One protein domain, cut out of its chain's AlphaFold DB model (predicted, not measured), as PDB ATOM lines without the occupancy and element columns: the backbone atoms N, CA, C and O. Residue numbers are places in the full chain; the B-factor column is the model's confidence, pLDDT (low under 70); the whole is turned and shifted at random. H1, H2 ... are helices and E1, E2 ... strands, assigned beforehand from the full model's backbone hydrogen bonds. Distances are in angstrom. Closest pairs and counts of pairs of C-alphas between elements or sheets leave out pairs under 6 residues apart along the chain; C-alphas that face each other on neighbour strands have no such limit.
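Overview. This is residues 8 to 134 of the 157 residues of an uncharacterized protein of Fusarium euwallaceae (UniProt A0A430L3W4). The helix H3 runs through the middle of a compact body, with the long helix H1 crossing it on one side and a tiny two-stranded sheet, E1 and E2, on the other. H4 packs beside E1, H2 sits near one end of H3, and the short helices H5, H6 and H7 fill in round these. The printed part has 127 residues, in the order H1 H2 H3 H4 E1 H5 H6 E2 H7; the sheet is antiparallel and the class mostly helix. The radius of gyration of the C-alphas is 13.8 A, and the spans are 35 by 35 by 26 A.

Along the chain. H1, residues 8 to 31, begins at C-alpha 8 (201.887, 152.325, 103.196) and is 33.3 A long. H2 is residues 36 to 44, H3 residues 47 to 61, 19.6 A, and H4 residues 70 to 80, 15.4 A. E1, residues 82 to 84, precedes H5, residues 87 to 90. H6, residues 104 to 107, and E2, residues 112 to 114, follow. H7, residues 129 to 132, ends at C-alpha 132 (191.971, 148.068, 109.107).

Arrangement. H3 is the hub. H1 touches it with residues 16 to 27 alone, closest at the C-alphas of Met 20 and Thr 52, 5.2 A, at a steep tilt of 55 degrees, opposite ways. H6 touches H3, with C-alphas 51 and 105 closest at 5.1 A; H5 only just touches it, with 3 pairs of C-alphas within 8 A, closest Met 57 and Ala 88, 7.5 A. H2 is close to H3 but not clearly touching, C-alphas 42 and 48 being closest at 6.1 A. E1 and E2 are antiparallel, with N 83 and O 113 within hydrogen-bond range at 2.8 A. The closest C-alphas of H4 and E1, Leu 76 and Ile 82, are 5.1 A apart. H4 touches H7, C-alphas 72 and 129 being closest at 7.0 A. In H1, H2, H3 and H4 every O i to N i+4 pair is within hydrogen-bond range; H5, H6 and H7 are too short for one.

Size, cuts and confidence. The farthest C-alphas, Gln 96 and Glu 134, are 39.0 A apart. The printed part has no cut. The links H5 to H6 and E2 to H7 are long. pLDDT is under 70 at residues 99, 118 to 122 and 133 to 134.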
ATOM      1  N   ASP A   8     202.353 150.967 102.879       74.94
ATOM      2  CA  ASP A   8     201.887 152.325 103.196       74.94
ATOM      3  C   ASP A   8     201.052 152.404 104.478       74.94
ATOM      4  O   ASP A   8     201.175 153.391 105.202       74.94
ATOM      5  N   ILE A   9     200.271 151.378 104.834       84.75
ATOM      6  CA  ILE A   9     199.377 151.454 106.005       84.75
ATOM      7  C   ILE A   9     200.167 151.617 107.306       84.75
ATOM      8  O   ILE A   9     199.854 152.511 108.088       84.75
ATOM      9  N   ASP A  10     201.249 150.862 107.500       86.19
ATOM     10  CA  ASP A  10     202.109 150.999 108.684       86.19
ATOM     11  C   ASP A  10     202.755 152.385 108.782       86.19
ATOM     12  O   ASP A  10     202.912 152.958 109.864       86.19
ATOM     13  N   LYS A  11     203.152 152.948 107.638       88.44
ATOM     14  CA  LYS A  11     203.746 154.284 107.569       88.44
ATOM     15  C   LYS A  11     202.708 155.357 107.891       88.44
ATOM     16  O   LYS A  11     202.998 156.276 108.658       88.44
ATOM     17  N   ILE A  12     201.501 155.217 107.350       90.75
ATOM     18  CA  ILE A  12     200.375 156.107 107.623       90.75
ATOM     19  C   ILE A  12     199.980 156.003 109.103       90.75
ATOM     20  O   ILE A  12     199.826 157.035 109.750       90.75
ATOM     21  N   ALA A  13     199.919 154.800 109.679       91.12
ATOM     22  CA  ALA A  13     199.607 154.574 111.091       91.12
ATOM     23  C   ALA A  13     200.656 155.200 112.033       91.12
ATOM     24  O   ALA A  13     200.317 155.788 113.066       91.12
ATOM     25  N   LYS A  14     201.944 155.159 111.662       91.75
ATOM     26  CA  LYS A  14     203.004 155.899 112.372       91.75
ATOM     27  C   LYS A  14     202.788 157.410 112.287       91.75
ATOM     28  O   LYS A  14     202.859 158.092 113.308       91.75
ATOM     29  N   GLY A  15     202.480 157.927 111.096       92.94
ATOM     30  CA  GLY A  15     202.124 159.335 110.900       92.94
ATOM     31  C   GLY A  15     200.923 159.751 111.754       92.94
ATOM     32  O   GLY A  15     200.965 160.784 112.418       92.94
ATOM     33  N   TRP A  16     199.893 158.908 111.803       94.94
ATOM     34  CA  TRP A  16     198.711 159.096 112.637       94.94
ATOM     35  C   TRP A  16     199.069 159.174 114.119       94.94
ATOM     36  O   TRP A  16     198.611 160.067 114.819       94.94
ATOM     37  N   SER A  17     199.939 158.285 114.598       94.69
ATOM     38  CA  SER A  17     200.363 158.256 116.003       94.69
ATOM     39  C   SER A  17     201.070 159.554 116.413       94.69
ATOM     40  O   SER A  17     200.850 160.075 117.509       94.69
ATOM     41  N   ILE A  18     201.875 160.120 115.507       95.31
ATOM     42  CA  ILE A  18     202.507 161.432 115.700       95.31
ATOM     43  C   ILE A  18     201.442 162.536 115.724       95.31
ATOM     44  O   ILE A  18     201.429 163.337 116.659       95.31
ATOM     45  N   ALA A  19     200.534 162.556 114.743       95.75
ATOM     46  CA  ALA A  19     199.452 163.538 114.670       95.75
ATOM     47  C   ALA A  19     198.554 163.489 115.916       95.75
ATOM     48  O   ALA A  19     198.193 164.529 116.466       95.75
ATOM     49  N   MET A  20     198.269 162.296 116.428       95.44
ATOM     50  CA  MET A  20     197.469 162.098 117.628       95.44
ATOM     51  C   MET A  20     198.163 162.649 118.874       95.44
ATOM     52  O   MET A  20     197.522 163.308 119.691       95.44
ATOM     53  N   ARG A  21     199.479 162.442 119.020       94.94
ATOM     54  CA  ARG A  21     200.256 163.059 120.107       94.94
ATOM     55  C   ARG A  21     200.187 164.586 120.037       94.94
ATOM     56  O   ARG A  21     199.867 165.217 121.040       94.94
ATOM     57  N   CYS A  22     200.404 165.164 118.854       94.44
ATOM     58  CA  CYS A  22     200.301 166.611 118.651       94.44
ATOM     59  C   CYS A  22     198.888 167.142 118.944       94.44
ATOM     60  O   CYS A  22     198.740 168.222 119.510       94.44
ATOM     61  N   SER A  23     197.855 166.375 118.599       94.94
ATOM     62  CA  SER A  23     196.451 166.708 118.869       94.94
ATOM     63  C   SER A  23     196.151 166.711 120.367       94.94
ATOM     64  O   SER A  23     195.555 167.657 120.872       94.94
ATOM     65  N   LYS A  24     196.643 165.710 121.113       94.31
ATOM     66  CA  LYS A  24     196.541 165.678 122.581       94.31
ATOM     67  C   LYS A  24     197.203 166.895 123.218       94.31
ATOM     68  O   LYS A  24     196.585 167.561 124.038       94.31
ATOM     69  N   GLU A  25     198.443 167.197 122.839       93.38
ATOM     70  CA  GLU A  25     199.183 168.350 123.372       93.38
ATOM     71  C   GLU A  25     198.482 169.679 123.068       93.38
ATOM     72  O   GLU A  25     198.471 170.581 123.907       93.38
ATOM     73  N   ARG A  26     197.874 169.804 121.883       93.56
ATOM     74  CA  ARG A  26     197.106 170.994 121.512       93.56
ATOM     75  C   ARG A  26     195.832 171.120 122.334       93.56
ATOM     76  O   ARG A  26     195.611 172.178 122.907       93.56
ATOM     77  N   LEU A  27     195.043 170.053 122.451       93.19
ATOM     78  CA  LEU A  27     193.814 170.065 123.248       93.19
ATOM     79  C   LEU A  27     194.099 170.342 124.729       93.19
ATOM     80  O   LEU A  27     193.379 171.125 125.339       93.19
ATOM     81  N   LYS A  28     195.185 169.782 125.290       92.75
ATOM     82  CA  LYS A  28     195.645 170.121 126.648       92.75
ATOM     83  C   LYS A  28     195.868 171.620 126.810       92.75
ATOM     84  O   LYS A  28     195.399 172.202 127.779       92.75
ATOM     85  N   ARG A  29     196.562 172.234 125.851       91.94
ATOM     86  CA  ARG A  29     196.921 173.656 125.882       91.94
ATOM     87  C   ARG A  29     195.726 174.582 125.669       91.94
ATOM     88  O   ARG A  29     195.578 175.530 126.424       91.94
ATOM     89  N   VAL A  30     194.911 174.325 124.645       91.94
ATOM     90  CA  VAL A  30     193.830 175.232 124.217       91.94
ATOM     91  C   VAL A  30     192.604 175.108 125.124       91.94
ATOM     92  O   VAL A  30     192.016 176.115 125.492       91.94
ATOM     93  N   HIS A  31     192.242 173.891 125.546       89.75
ATOM     94  CA  HIS A  31     191.062 173.659 126.393       89.75
ATOM     95  C   HIS A  31     191.386 173.498 127.885       89.75
ATOM     96  O   HIS A  31     190.491 173.176 128.663       89.75
ATOM     97  N   GLY A  32     192.647 173.663 128.298       86.00
ATOM     98  CA  GLY A  32     193.048 173.513 129.701       86.00
ATOM     99  C   GLY A  32     192.771 172.114 130.265       86.00
ATOM    100  O   GLY A  32     192.271 171.979 131.381       86.00
ATOM    101  N   LEU A  33     193.048 171.051 129.496       88.12
ATOM    102  CA  LEU A  33     192.908 169.668 129.983       88.12
ATOM    103  C   LEU A  33     194.108 169.320 130.882       88.12
ATOM    104  O   LEU A  33     195.080 168.704 130.440       88.12
ATOM    105  N   GLU A  34     194.055 169.775 132.133       83.12
ATOM    106  CA  GLU A  34     195.163 169.710 133.095       83.12
ATOM    107  C   GLU A  34     195.341 168.327 133.734       83.12
ATOM    108  O   GLU A  34     196.452 167.952 134.109       83.12
ATOM    109  N   THR A  35     194.266 167.542 133.839       88.00
ATOM    110  CA  THR A  35     194.307 166.209 134.455       88.00
ATOM    111  C   THR A  35     194.347 165.095 133.411       88.00
ATOM    112  O   THR A  35     193.757 165.189 132.332       88.00
ATOM    113  N   GLU A  36     194.987 163.978 133.759       86.50
ATOM    114  CA  GLU A  36     194.983 162.779 132.912       86.50
ATOM    115  C   GLU A  36     193.563 162.219 132.711       86.50
ATOM    116  O   GLU A  36     193.264 161.705 131.638       86.50
ATOM    117  N   GLN A  37     192.656 162.407 133.680       89.56
ATOM    118  CA  GLN A  37     191.251 162.012 133.538       89.56
ATOM    119  C   GLN A  37     190.524 162.829 132.463       89.56
ATOM    120  O   GLN A  37     189.832 162.255 131.629       89.56
ATOM    121  N   GLN A  38     190.710 164.153 132.426       90.94
ATOM    122  CA  GLN A  38     190.111 164.999 131.384       90.94
ATOM    123  C   GLN A  38     190.619 164.629 129.987       90.94
ATOM    124  O   GLN A  38     189.858 164.656 129.018       90.94
ATOM    125  N   LEU A  39     191.899 164.266 129.875       88.81
ATOM    126  CA  LEU A  39     192.464 163.797 128.617       88.81
ATOM    127  C   LEU A  39     191.879 162.443 128.202       88.81
ATOM    128  O   LEU A  39     191.535 162.263 127.034       88.81
ATOM    129  N   ASP A  40     191.774 161.500 129.135       90.06
ATOM    130  CA  ASP A  40     191.177 160.188 128.889       90.06
ATOM    131  C   ASP A  40     189.707 160.319 128.472       90.06
ATOM    132  O   ASP A  40     189.288 159.723 127.482       90.06
ATOM    133  N   ASP A  41     188.947 161.195 129.128       90.00
ATOM    134  CA  ASP A  41     187.570 161.505 128.751       90.00
ATOM    135  C   ASP A  41     187.489 162.113 127.344       90.00
ATOM    136  O   ASP A  41     186.617 161.736 126.562       90.00
ATOM    137  N   ALA A  42     188.411 163.008 126.974       91.00
ATOM    138  CA  ALA A  42     188.470 163.582 125.629       91.00
ATOM    139  C   ALA A  42     188.810 162.529 124.556       91.00
ATOM    140  O   ALA A  42     188.257 162.553 123.451       91.00
ATOM    141  N   VAL A  43     189.686 161.567 124.873       90.31
ATOM    142  CA  VAL A  43     189.955 160.404 124.011       90.31
ATOM    143  C   VAL A  43     188.698 159.546 123.886       90.31
ATOM    144  O   VAL A  43     188.267 159.247 122.772       90.31
ATOM    145  N   LYS A  44     188.070 159.200 125.014       87.62
ATOM    146  CA  LYS A  44     186.860 158.373 125.071       87.62
ATOM    147  C   LYS A  44     185.672 159.015 124.389       87.62
ATOM    148  O   LYS A  44     184.880 158.281 123.825       87.62
ATOM    149  N   LYS A  45     185.563 160.343 124.367       88.19
ATOM    150  CA  LYS A  45     184.541 161.089 123.613       88.19
ATOM    151  C   LYS A  45     184.866 161.233 122.126       88.19
ATOM    152  O   LYS A  45     184.024 161.680 121.364       88.19
ATOM    153  N   GLY A  46     186.060 160.830 121.687       90.31
ATOM    154  CA  GLY A  46     186.484 160.937 120.290       90.31
ATOM    155  C   GLY A  46     186.996 162.324 119.898       90.31
ATOM    156  O   GLY A  46     187.400 162.506 118.757       90.31
ATOM    157  N   GLN A  47     187.073 163.279 120.828       92.88
ATOM    158  CA  GLN A  47     187.543 164.644 120.552       92.88
ATOM    159  C   GLN A  47     188.998 164.654 120.074       92.88
ATOM    160  O   GLN A  47     189.343 165.358 119.131       92.88
ATOM    161  N   VAL A  48     189.848 163.818 120.678       94.81
ATOM    162  CA  VAL A  48     191.239 163.664 120.226       94.81
ATOM    163  C   VAL A  48     191.298 163.067 118.821       94.81
ATOM    164  O   VAL A  48     192.143 163.473 118.028       94.81
ATOM    165  N   VAL A  49     190.416 162.117 118.501       95.31
ATOM    166  CA  VAL A  49     190.356 161.506 117.166       95.31
ATOM    167  C   VAL A  49     189.902 162.539 116.143       95.31
ATOM    168  O   VAL A  49     190.571 162.683 115.129       95.31
ATOM    169  N   LEU A  50     188.848 163.304 116.433       96.19
ATOM    170  CA  LEU A  50     188.360 164.388 115.580       96.19
ATOM    171  C   LEU A  50     189.460 165.415 115.282       96.19
ATOM    172  O   LEU A  50     189.765 165.661 114.118       96.19
ATOM    173  N   GLU A  51     190.130 165.913 116.321       96.62
ATOM    174  CA  GLU A  51     191.264 166.830 116.172       96.62
ATOM    175  C   GLU A  51     192.377 166.225 115.308       96.62
ATOM    176  O   GLU A  51     192.936 166.888 114.430       96.62
ATOM    177  N   THR A  52     192.658 164.935 115.511       97.50
ATOM    178  CA  THR A  52     193.661 164.206 114.729       97.50
ATOM    179  C   THR A  52     193.248 164.092 113.266       97.50
ATOM    180  O   THR A  52     194.094 164.313 112.406       97.50
ATOM    181  N   VAL A  53     191.979 163.797 112.955       97.25
ATOM    182  CA  VAL A  53     191.472 163.741 111.572       97.25
ATOM    183  C   VAL A  53     191.661 165.091 110.885       97.25
ATOM    184  O   VAL A  53     192.174 165.123 109.766       97.25
ATOM    185  N   CYS A  54     191.312 166.198 111.545       97.06
ATOM    186  CA  CYS A  54     191.452 167.539 110.978       97.06
ATOM    187  C   CYS A  54     192.924 167.903 110.721       97.06
ATOM    188  O   CYS A  54     193.282 168.319 109.616       97.06
ATOM    189  N   LEU A  55     193.810 167.648 111.690       96.00
ATOM    190  CA  LEU A  55     195.256 167.818 111.513       96.00
ATOM    191  C   LEU A  55     195.795 166.946 110.369       96.00
ATOM    192  O   LEU A  55     196.576 167.414 109.540       96.00
ATOM    193  N   PHE A  56     195.395 165.677 110.312       95.50
ATOM    194  CA  PHE A  56     195.888 164.728 109.318       95.50
ATOM    195  C   PHE A  56     195.381 165.063 107.911       95.50
ATOM    196  O   PHE A  56     196.137 164.963 106.941       95.50
ATOM    197  N   MET A  57     194.136 165.538 107.804       95.81
ATOM    198  CA  MET A  57     193.581 166.086 106.571       95.81
ATOM    199  C   MET A  57     194.441 167.250 106.075       95.81
ATOM    200  O   MET A  57     194.907 167.232 104.937       95.81
ATOM    201  N   HIS A  58     194.709 168.222 106.949       94.44
ATOM    202  CA  HIS A  58     195.453 169.428 106.603       94.44
ATOM    203  C   HIS A  58     196.909 169.152 106.216       94.44
ATOM    204  O   HIS A  58     197.405 169.624 105.191       94.44
ATOM    205  N   ALA A  59     197.620 168.412 107.066       92.00
ATOM    206  CA  ALA A  59     199.060 168.245 106.953       92.00
ATOM    207  C   ALA A  59     199.449 167.158 105.947       92.00
ATOM    208  O   ALA A  59     200.489 167.284 105.302       92.00
ATOM    209  N   CYS A  60     198.632 166.110 105.803       92.19
ATOM    210  CA  CYS A  60     199.024 164.921 105.056       92.19
ATOM    211  C   CYS A  60     198.145 164.645 103.834       92.19
ATOM    212  O   CYS A  60     198.674 164.394 102.753       92.19
ATOM    213  N   VAL A  61     196.819 164.683 103.968       92.38
ATOM    214  CA  VAL A  61     195.924 164.280 102.867       92.38
ATOM    215  C   VAL A  61     195.815 165.380 101.814       92.38
ATOM    216  O   VAL A  61     196.118 165.137 100.648       92.38
ATOM    217  N   LYS A  62     195.474 166.611 102.215       90.50
ATOM    218  CA  LYS A  62     195.303 167.745 101.290       90.50
ATOM    219  C   LYS A  62     196.597 168.098 100.547       90.50
ATOM    220  O   LYS A  62     196.565 168.512  99.395       90.50
ATOM    221  N   ARG A  63     197.754 167.869 101.179       87.75
ATOM    222  CA  ARG A  63     199.085 168.065 100.571       87.75
ATOM    223  C   ARG A  63     199.546 166.895  99.693       87.75
ATOM    224  O   ARG A  63     200.668 166.918  99.200       87.75
ATOM    225  N   GLY A  64     198.720 165.861  99.529       87.19
ATOM    226  CA  GLY A  64     199.035 164.683  98.721       87.19
ATOM    227  C   GLY A  64     200.108 163.767  99.316       87.19
ATOM    228  O   GLY A  64     200.594 162.881  98.620       87.19
ATOM    229  N   GLN A  65     200.488 163.948 100.588       88.81
ATOM    230  CA  GLN A  65     201.479 163.100 101.255       88.81
ATOM    231  C   GLN A  65     200.957 161.671 101.437       88.81
ATOM    232  O   GLN A  65     201.720 160.720 101.269       88.81
ATOM    233  N   TYR A  66     199.674 161.522 101.784       89.00
ATOM    234  CA  TYR A  66     199.022 160.223 101.948       89.00
ATOM    235  C   TYR A  66     197.694 160.164 101.205       89.00
ATOM    236  O   TYR A  66     196.897 161.102 101.241       89.00
ATOM    237  N   LYS A  67     197.423 159.001 100.606       88.50
ATOM    238  CA  LYS A  67     196.106 158.629 100.095       88.50
ATOM    239  C   LYS A  67     195.530 157.546 100.999       88.50
ATOM    240  O   LYS A  67     196.087 156.455 101.078       88.50
ATOM    241  N   LEU A  68     194.443 157.858 101.696       89.62
ATOM    242  CA  LEU A  68     193.841 156.929 102.656       89.62
ATOM    243  C   LEU A  68     192.895 155.948 101.949       89.62
ATOM    244  O   LEU A  68     192.219 156.353 100.994       89.62
ATOM    245  N   PRO A  69     192.840 154.678 102.392       89.06
ATOM    246  CA  PRO A  69     191.921 153.692 101.835       89.06
ATOM    247  C   PRO A  69     190.464 154.088 102.100       89.06
ATOM    248  O   PRO A  69     190.168 154.828 103.040       89.06
ATOM    249  N   LEU A  70     189.534 153.587 101.283       88.38
ATOM    250  CA  LEU A  70     188.107 153.899 101.431       88.38
ATOM    251  C   LEU A  70     187.574 153.462 102.803       88.38
ATOM    252  O   LEU A  70     186.763 154.148 103.426       88.38
ATOM    253  N   GLU A  71     188.064 152.322 103.273       89.31
ATOM    254  CA  GLU A  71     187.722 151.694 104.541       89.31
ATOM    255  C   GLU A  71     188.032 152.612 105.727       89.31
ATOM    256  O   GLU A  71     187.248 152.656 106.670       89.31
ATOM    257  N   PHE A  72     189.096 153.420 105.654       91.62
ATOM    258  CA  PHE A  72     189.422 154.394 106.700       91.62
ATOM    259  C   PHE A  72     188.273 155.390 106.915       91.62
ATOM    260  O   PHE A  72     187.844 155.616 108.045       91.62
ATOM    261  N   TRP A  73     187.726 155.948 105.833       92.12
ATOM    262  CA  TRP A  73     186.621 156.909 105.910       92.12
ATOM    263  C   TRP A  73     185.329 156.258 106.407       92.12
ATOM    264  O   TRP A  73     184.570 156.873 107.153       92.12
ATOM    265  N   ARG A  74     185.092 154.993 106.035       90.75
ATOM    266  CA  ARG A  74     183.949 154.213 106.535       90.75
ATOM    267  C   ARG A  74     184.050 153.969 108.039       90.75
ATOM    268  O   ARG A  74     183.049 154.132 108.727       90.75
ATOM    269  N   ILE A  75     185.243 153.636 108.534       90.56
ATOM    270  CA  ILE A  75     185.518 153.457 109.965       90.56
ATOM    271  C   ILE A  75     185.290 154.769 110.724       90.56
ATOM    272  O   ILE A  75     184.632 154.759 111.759       90.56
ATOM    273  N   LEU A  76     185.776 155.905 110.204       92.38
ATOM    274  CA  LEU A  76     185.538 157.215 110.826       92.38
ATOM    275  C   LEU A  76     184.045 157.485 111.043       92.38
ATOM    276  O   LEU A  76     183.643 157.877 112.139       92.38
ATOM    277  N   HIS A  77     183.231 157.215 110.025       91.00
ATOM    278  CA  HIS A  77     181.789 157.391 110.107       91.00
ATOM    279  C   HIS A  77     181.128 156.383 111.059       91.00
ATOM    280  O   HIS A  77     180.395 156.786 111.956       91.00
ATOM    281  N   ALA A  78     181.398 155.086 110.889       88.31
ATOM    282  CA  ALA A  78     180.708 154.022 111.617       88.31
ATOM    283  C   ALA A  78     181.055 153.986 113.115       88.31
ATOM    284  O   ALA A  78     180.167 153.815 113.948       88.31
ATOM    285  N   GLU A  79     182.330 154.172 113.456       87.56
ATOM    286  CA  GLU A  79     182.832 153.950 114.818       87.56
ATOM    287  C   GLU A  79     182.914 155.243 115.629       87.56
ATOM    288  O   GLU A  79     182.672 155.254 116.837       87.56
ATOM    289  N   TYR A  80     183.231 156.360 114.970       89.19
ATOM    290  CA  TYR A  80     183.440 157.640 115.647       89.19
ATOM    291  C   TYR A  80     182.353 158.671 115.345       89.19
ATOM    292  O   TYR A  80     182.367 159.727 115.969       89.19
ATOM    293  N   GLY A  81     181.430 158.400 114.414       91.56
ATOM    294  CA  GLY A  81     180.433 159.383 113.975       91.56
ATOM    295  C   GLY A  81     181.041 160.560 113.204       91.56
ATOM    296  O   GLY A  81     180.410 161.609 113.094       91.56
ATOM    297  N   ILE A  82     182.272 160.423 112.694       95.06
ATOM    298  CA  ILE A  82     182.996 161.504 112.017       95.06
ATOM    299  C   ILE A  82     182.682 161.483 110.521       95.06
ATOM    300  O   ILE A  82     182.958 160.508 109.821       95.06
ATOM    301  N   VAL A  83     182.158 162.600 110.020       95.25
ATOM    302  CA  VAL A  83     181.878 162.844 108.604       95.25
ATOM    303  C   VAL A  83     182.866 163.871 108.069       95.25
ATOM    304  O   VAL A  83     183.040 164.948 108.635       95.25
ATOM    305  N   VAL A  84     183.496 163.534 106.947       96.38
ATOM    306  CA  VAL A  84     184.421 164.405 106.218       96.38
ATOM    307  C   VAL A  84     183.739 164.831 104.925       96.38
ATOM    308  O   VAL A  84     183.513 164.004 104.038       96.38
ATOM    309  N   TYR A  85     183.389 166.110 104.813       96.56
ATOM    310  CA  TYR A  85     182.749 166.644 103.615       96.56
ATOM    311  C   TYR A  85     183.766 166.867 102.487       96.56
ATOM    312  O   TYR A  85     184.947 167.103 102.755       96.56
ATOM    313  N   PRO A  86     183.330 166.851 101.210       95.38
ATOM    314  CA  PRO A  86     184.208 167.131 100.072       95.38
ATOM    315  C   PRO A  86     184.962 168.464 100.185       95.38
ATOM    316  O   PRO A  86     186.116 168.548  99.770       95.38
ATOM    317  N   SER A  87     184.346 169.470 100.814       95.94
ATOM    318  CA  SER A  87     184.950 170.783 101.054       95.94
ATOM    319  C   SER A  87     186.256 170.704 101.853       95.94
ATOM    320  O   SER A  87     187.172 171.473 101.582       95.94
ATOM    321  N   ALA A  88     186.419 169.717 102.743       95.94
ATOM    322  CA  ALA A  88     187.665 169.496 103.487       95.94
ATOM    323  C   ALA A  88     188.876 169.185 102.583       95.94
ATOM    324  O   ALA A  88     190.023 169.396 102.988       95.94
ATOM    325  N   PHE A  89     188.630 168.666 101.374       94.38
ATOM    326  CA  PHE A  89     189.663 168.324 100.397       94.38
ATOM    327  C   PHE A  89     189.956 169.474  99.432       94.38
ATOM    328  O   PHE A  89     191.098 169.631  99.000       94.38
ATOM    329  N   SER A  90     188.931 170.247  99.067       92.38
ATOM    330  CA  SER A  90     188.996 171.218  97.973       92.38
ATOM    331  C   SER A  90     189.159 172.665  98.419       92.38
ATOM    332  O   SER A  90     189.783 173.440  97.704       92.38
ATOM    333  N   GLU A  91     188.591 173.047  99.562       93.56
ATOM    334  CA  GLU A  91     188.544 174.445  99.994       93.56
ATOM    335  C   GLU A  91     189.761 174.815 100.835       93.56
ATOM    336  O   GLU A  91     190.308 173.990 101.575       93.56
ATOM    337  N   ASP A  92     190.206 176.063 100.715       90.62
ATOM    338  CA  ASP A  92     191.283 176.607 101.532       90.62
ATOM    339  C   ASP A  92     190.773 177.002 102.909       90.62
ATOM    340  O   ASP A  92     189.970 177.914 103.063       90.62
ATOM    341  N   ILE A  93     191.257 176.269 103.909       91.44
ATOM    342  CA  ILE A  93     190.856 176.426 105.299       91.44
ATOM    343  C   ILE A  93     191.860 177.340 105.983       91.44
ATOM    344  O   ILE A  93     193.066 177.067 106.001       91.44
ATOM    345  N   GLU A  94     191.339 178.429 106.532       84.62
ATOM    346  CA  GLU A  94     192.116 179.415 107.259       84.62
ATOM    347  C   GLU A  94     192.541 178.869 108.627       84.62
ATOM    348  O   GLU A  94     191.744 178.326 109.386       84.62
ATOM    349  N   ILE A  95     193.831 178.999 108.936       83.38
ATOM    350  CA  ILE A  95     194.453 178.451 110.153       83.38
ATOM    351  C   ILE A  95     195.054 179.551 111.039       83.38
ATOM    352  O   ILE A  95     196.029 179.318 111.758       83.38
ATOM    353  N   GLN A  96     194.522 180.773 110.970       78.69
ATOM    354  CA  GLN A  96     194.953 181.852 111.864       78.69
ATOM    355  C   GLN A  96     194.693 181.459 113.332       78.69
ATOM    356  O   GLN A  96     193.672 180.856 113.639       78.69
ATOM    357  N   GLY A  97     195.644 181.740 114.232       76.00
ATOM    358  CA  GLY A  97     195.544 181.373 115.660       76.00
ATOM    359  C   GLY A  97     195.833 179.896 115.991       76.00
ATOM    360  O   GLY A  97     195.888 179.489 117.155       76.00
ATOM    361  N   LEU A  98     196.092 179.057 114.982       79.19
ATOM    362  CA  LEU A  98     196.274 177.621 115.178       79.19
ATOM    363  C   LEU A  98     197.429 177.296 116.149       79.19
ATOM    364  O   LEU A  98     198.610 177.468 115.846       79.19
ATOM    365  N   GLY A  99     197.087 176.714 117.305       69.31
ATOM    366  CA  GLY A  99     198.039 176.308 118.349       69.31
ATOM    367  C   GLY A  99     198.356 177.338 119.423       69.31
ATOM    368  O   GLY A  99     199.053 176.980 120.378       69.31
ATOM    369  N   MET A 100     197.843 178.559 119.290       77.12
ATOM    370  CA  MET A 100     197.847 179.555 120.359       77.12
ATOM    371  C   MET A 100     196.508 179.543 121.092       77.12
ATOM    372  O   MET A 100     196.483 179.362 122.305       77.12
ATOM    373  N   ASP A 101     195.422 179.655 120.338       84.75
ATOM    374  CA  ASP A 101     194.053 179.792 120.834       84.75
ATOM    375  C   ASP A 101     193.037 178.946 120.051       84.75
ATOM    376  O   ASP A 101     191.925 178.764 120.528       84.75
ATOM    377  N   VAL A 102     193.428 178.379 118.901       89.69
ATOM    378  CA  VAL A 102     192.525 177.609 118.027       89.69
ATOM    379  C   VAL A 102     193.032 176.179 117.779       89.69
ATOM    380  O   VAL A 102     194.238 175.924 117.618       89.69
ATOM    381  N   THR A 103     192.099 175.230 117.734       94.62
ATOM    382  CA  THR A 103     192.283 173.815 117.373       94.62
ATOM    383  C   THR A 103     192.052 173.558 115.877       94.62
ATOM    384  O   THR A 103     191.422 174.348 115.177       94.62
ATOM    385  N   PHE A 104     192.535 172.430 115.346       95.88
ATOM    386  CA  PHE A 104     192.188 172.038 113.975       95.88
ATOM    387  C   PHE A 104     190.700 171.722 113.829       95.88
ATOM    388  O   PHE A 104     190.146 171.942 112.759       95.88
ATOM    389  N   THR A 105     190.057 171.222 114.881       95.56
ATOM    390  CA  THR A 105     188.614 170.971 114.922       95.56
ATOM    391  C   THR A 105     187.821 172.255 114.697       95.56
ATOM    392  O   THR A 105     186.882 172.257 113.907       95.56
ATOM    393  N   GLU A 106     188.217 173.352 115.342       94.69
ATOM    394  CA  GLU A 106     187.591 174.664 115.150       94.69
ATOM    395  C   GLU A 106     187.884 175.231 113.758       94.69
ATOM    396  O   GLU A 106     186.964 175.689 113.087       94.69
ATOM    397  N   ALA A 107     189.128 175.126 113.278       95.06
ATOM    398  CA  ALA A 107     189.484 175.576 111.930       95.06
ATOM    399  C   ALA A 107     188.722 174.805 110.830       95.06
ATOM    400  O   ALA A 107     188.323 175.380 109.825       95.06
ATOM    401  N   TYR A 108     188.488 173.504 111.023       96.06
ATOM    402  CA  TYR A 108     187.758 172.642 110.083       96.06
ATOM    403  C   TYR A 108     186.241 172.609 110.328       96.06
ATOM    404  O   TYR A 108     185.548 171.755 109.763       96.06
ATOM    405  N   HIS A 109     185.703 173.512 111.151       93.31
ATOM    406  CA  HIS A 109     184.274 173.550 111.436       93.31
ATOM    407  C   HIS A 109     183.448 173.661 110.142       93.31
ATOM    408  O   HIS A 109     183.740 174.467 109.266       93.31
ATOM    409  N   GLY A 110     182.427 172.810 109.997       93.62
ATOM    410  CA  GLY A 110     181.608 172.715 108.779       93.62
ATOM    411  C   GLY A 110     182.216 171.876 107.645       93.62
ATOM    412  O   GLY A 110     181.491 171.473 106.737       93.62
ATOM    413  N   HIS A 111     183.504 171.531 107.716       96.81
ATOM    414  CA  HIS A 111     184.186 170.662 106.747       96.81
ATOM    415  C   HIS A 111     184.370 169.238 107.272       96.81
ATOM    416  O   HIS A 111     184.259 168.267 106.521       96.81
ATOM    417  N   ILE A 112     184.650 169.107 108.567       97.25
ATOM    418  CA  ILE A 112     184.748 167.827 109.266       97.25
ATOM    419  C   ILE A 112     183.938 167.950 110.547       97.25
ATOM    420  O   ILE A 112     184.165 168.849 111.354       97.25
ATOM    421  N   VAL A 113     182.969 167.060 110.720       94.88
ATOM    422  CA  VAL A 113     182.024 167.106 111.839       94.88
ATOM    423  C   VAL A 113     181.948 165.748 112.514       94.88
ATOM    424  O   VAL A 113     182.103 164.717 111.863       94.88
ATOM    425  N   MET A 114     181.703 165.746 113.820       93.81
ATOM    426  CA  MET A 114     181.445 164.537 114.594       93.81
ATOM    427  C   MET A 114     180.016 164.601 115.120       93.81
ATOM    428  O   MET A 114     179.666 165.532 115.843       93.81
ATOM    429  N   PHE A 115     179.202 163.625 114.737       88.25
ATOM    430  CA  PHE A 115     177.884 163.394 115.313       88.25
ATOM    431  C   PHE A 115     177.992 162.421 116.488       88.25
ATOM    432  O   PHE A 115     179.023 161.768 116.672       88.25
ATOM    433  N   ASP A 116     176.922 162.309 117.278       74.81
ATOM    434  CA  ASP A 116     176.846 161.260 118.292       74.81
ATOM    435  C   ASP A 116     177.068 159.885 117.654       74.81
ATOM    436  O   ASP A 116     176.649 159.609 116.524       74.81
ATOM    437  N   ARG A 117     177.769 159.023 118.390       70.44
ATOM    438  CA  ARG A 117     178.178 157.709 117.897       70.44
ATOM    439  C   ARG A 117     176.953 156.888 117.526       70.44
ATOM    440  O   ARG A 117     176.062 156.690 118.349       70.44
ATOM    441  N   CYS A 118     176.948 156.358 116.304       56.97
ATOM    442  CA  CYS A 118     175.861 155.510 115.812       56.97
ATOM    443  C   CYS A 118     175.722 154.196 116.601       56.97
ATOM    444  O   CYS A 118     174.654 153.587 116.597       56.97
ATOM    445  N   SER A 119     176.781 153.772 117.296       54.38
ATOM    446  CA  SER A 119     176.859 152.499 118.007       54.38
ATOM    447  C   SER A 119     176.875 152.740 119.518       54.38
ATOM    448  O   SER A 119     177.820 153.327 120.038       54.38
ATOM    449  N   GLY A 120     175.880 152.226 120.252       52.66
ATOM    450  CA  GLY A 120     175.854 152.202 121.729       52.66
ATOM    451  C   GLY A 120     176.897 151.268 122.372       52.66
ATOM    452  O   GLY A 120     176.687 150.775 123.477       52.66
ATOM    453  N   GLY A 121     177.978 150.967 121.648       59.88
ATOM    454  CA  GLY A 121     179.053 150.063 122.033       59.88
ATOM    455  C   GLY A 121     180.261 150.782 122.635       59.88
ATOM    456  O   GLY A 121     180.370 152.006 122.631       59.88
ATOM    457  N   THR A 122     181.163 149.970 123.181       67.12
ATOM    458  CA  THR A 122     182.430 150.317 123.839       67.12
ATOM    459  C   THR A 122     183.256 151.354 123.066       67.12
ATOM    460  O   THR A 122     183.208 151.410 121.844       67.12
ATOM    461  N   ASN A 123     184.059 152.155 123.779       71.06
ATOM    462  CA  ASN A 123     184.921 153.171 123.164       71.06
ATOM    463  C   ASN A 123     185.826 152.552 122.075       71.06
ATOM    464  O   ASN A 123     186.639 151.690 122.422       71.06
ATOM    465  N   PRO A 124     185.721 152.985 120.800       75.19
ATOM    466  CA  PRO A 124     186.549 152.456 119.720       75.19
ATOM    467  C   PRO A 124     188.031 152.754 119.987       75.19
ATOM    468  O   PRO A 124     188.350 153.714 120.707       75.19
ATOM    469  N   PRO A 125     188.965 151.965 119.417       81.75
ATOM    470  CA  PRO A 125     190.385 152.214 119.612       81.75
ATOM    471  C   PRO A 125     190.732 153.630 119.128       81.75
ATOM    472  O   PRO A 125     190.130 154.113 118.182       81.75
ATOM    473  N   PRO A 126     191.710 154.342 119.701       82.56
ATOM    474  CA  PRO A 126     191.970 155.727 119.291       82.56
ATOM    475  C   PRO A 126     192.631 155.879 117.906       82.56
ATOM    476  O   PRO A 126     192.764 156.989 117.391       82.56
ATOM    477  N   CYS A 127     193.091 154.773 117.315       87.88
ATOM    478  CA  CYS A 127     193.702 154.726 115.991       87.88
ATOM    479  C   CYS A 127     192.788 153.951 115.026       87.88
ATOM    480  O   CYS A 127     192.705 152.728 115.159       87.88
ATOM    481  N   PRO A 128     192.161 154.608 114.030       87.75
ATOM    482  CA  PRO A 128     191.292 153.935 113.061       87.75
ATOM    483  C   PRO A 128     192.012 152.850 112.249       87.75
ATOM    484  O   PRO A 128     191.401 151.870 111.839       87.75
ATOM    485  N   PHE A 129     193.328 152.986 112.048       87.81
ATOM    486  CA  PHE A 129     194.128 151.998 111.317       87.81
ATOM    487  C   PHE A 129     194.235 150.651 112.037       87.81
ATOM    488  O   PHE A 129     194.434 149.643 111.369       87.81
ATOM    489  N   ALA A 130     194.044 150.605 113.361       85.81
ATOM    490  CA  ALA A 130     194.023 149.343 114.102       85.81
ATOM    491  C   ALA A 130     192.853 148.436 113.673       85.81
ATOM    492  O   ALA A 130     192.969 147.217 113.722       85.81
ATOM    493  N   MET A 131     191.754 149.033 113.197       82.12
ATOM    494  CA  MET A 131     190.583 148.306 112.698       82.12
ATOM    495  C   MET A 131     190.729 147.883 111.229       82.12
ATOM    496  O   MET A 131     190.024 146.994 110.770       82.12
ATOM    497  N   LEU A 132     191.663 148.483 110.482       80.19
ATOM    498  CA  LEU A 132     191.971 148.068 109.107       80.19
ATOM    499  C   LEU A 132     192.804 146.784 109.054       80.19
ATOM    500  O   LEU A 132     192.816 146.105 108.032       80.19
ATOM    501  N   THR A 133     193.516 146.472 110.136       69.00
ATOM    502  CA  THR A 133     194.368 145.283 110.245       69.00
ATOM    503  C   THR A 133     193.631 144.045 110.753       69.00
ATOM    504  O   THR A 133     194.229 142.972 110.798       69.00
ATOM    505  N   GLU A 134     192.357 144.159 111.143       62.03
ATOM    506  CA  GLU A 134     191.593 142.998 111.598       62.03
ATOM    507  C   GLU A 134     191.206 142.102 110.408       62.03
ATOM    508  O   GLU A 134     190.579 142.573 109.453       62.03
TER     509      GLU A 134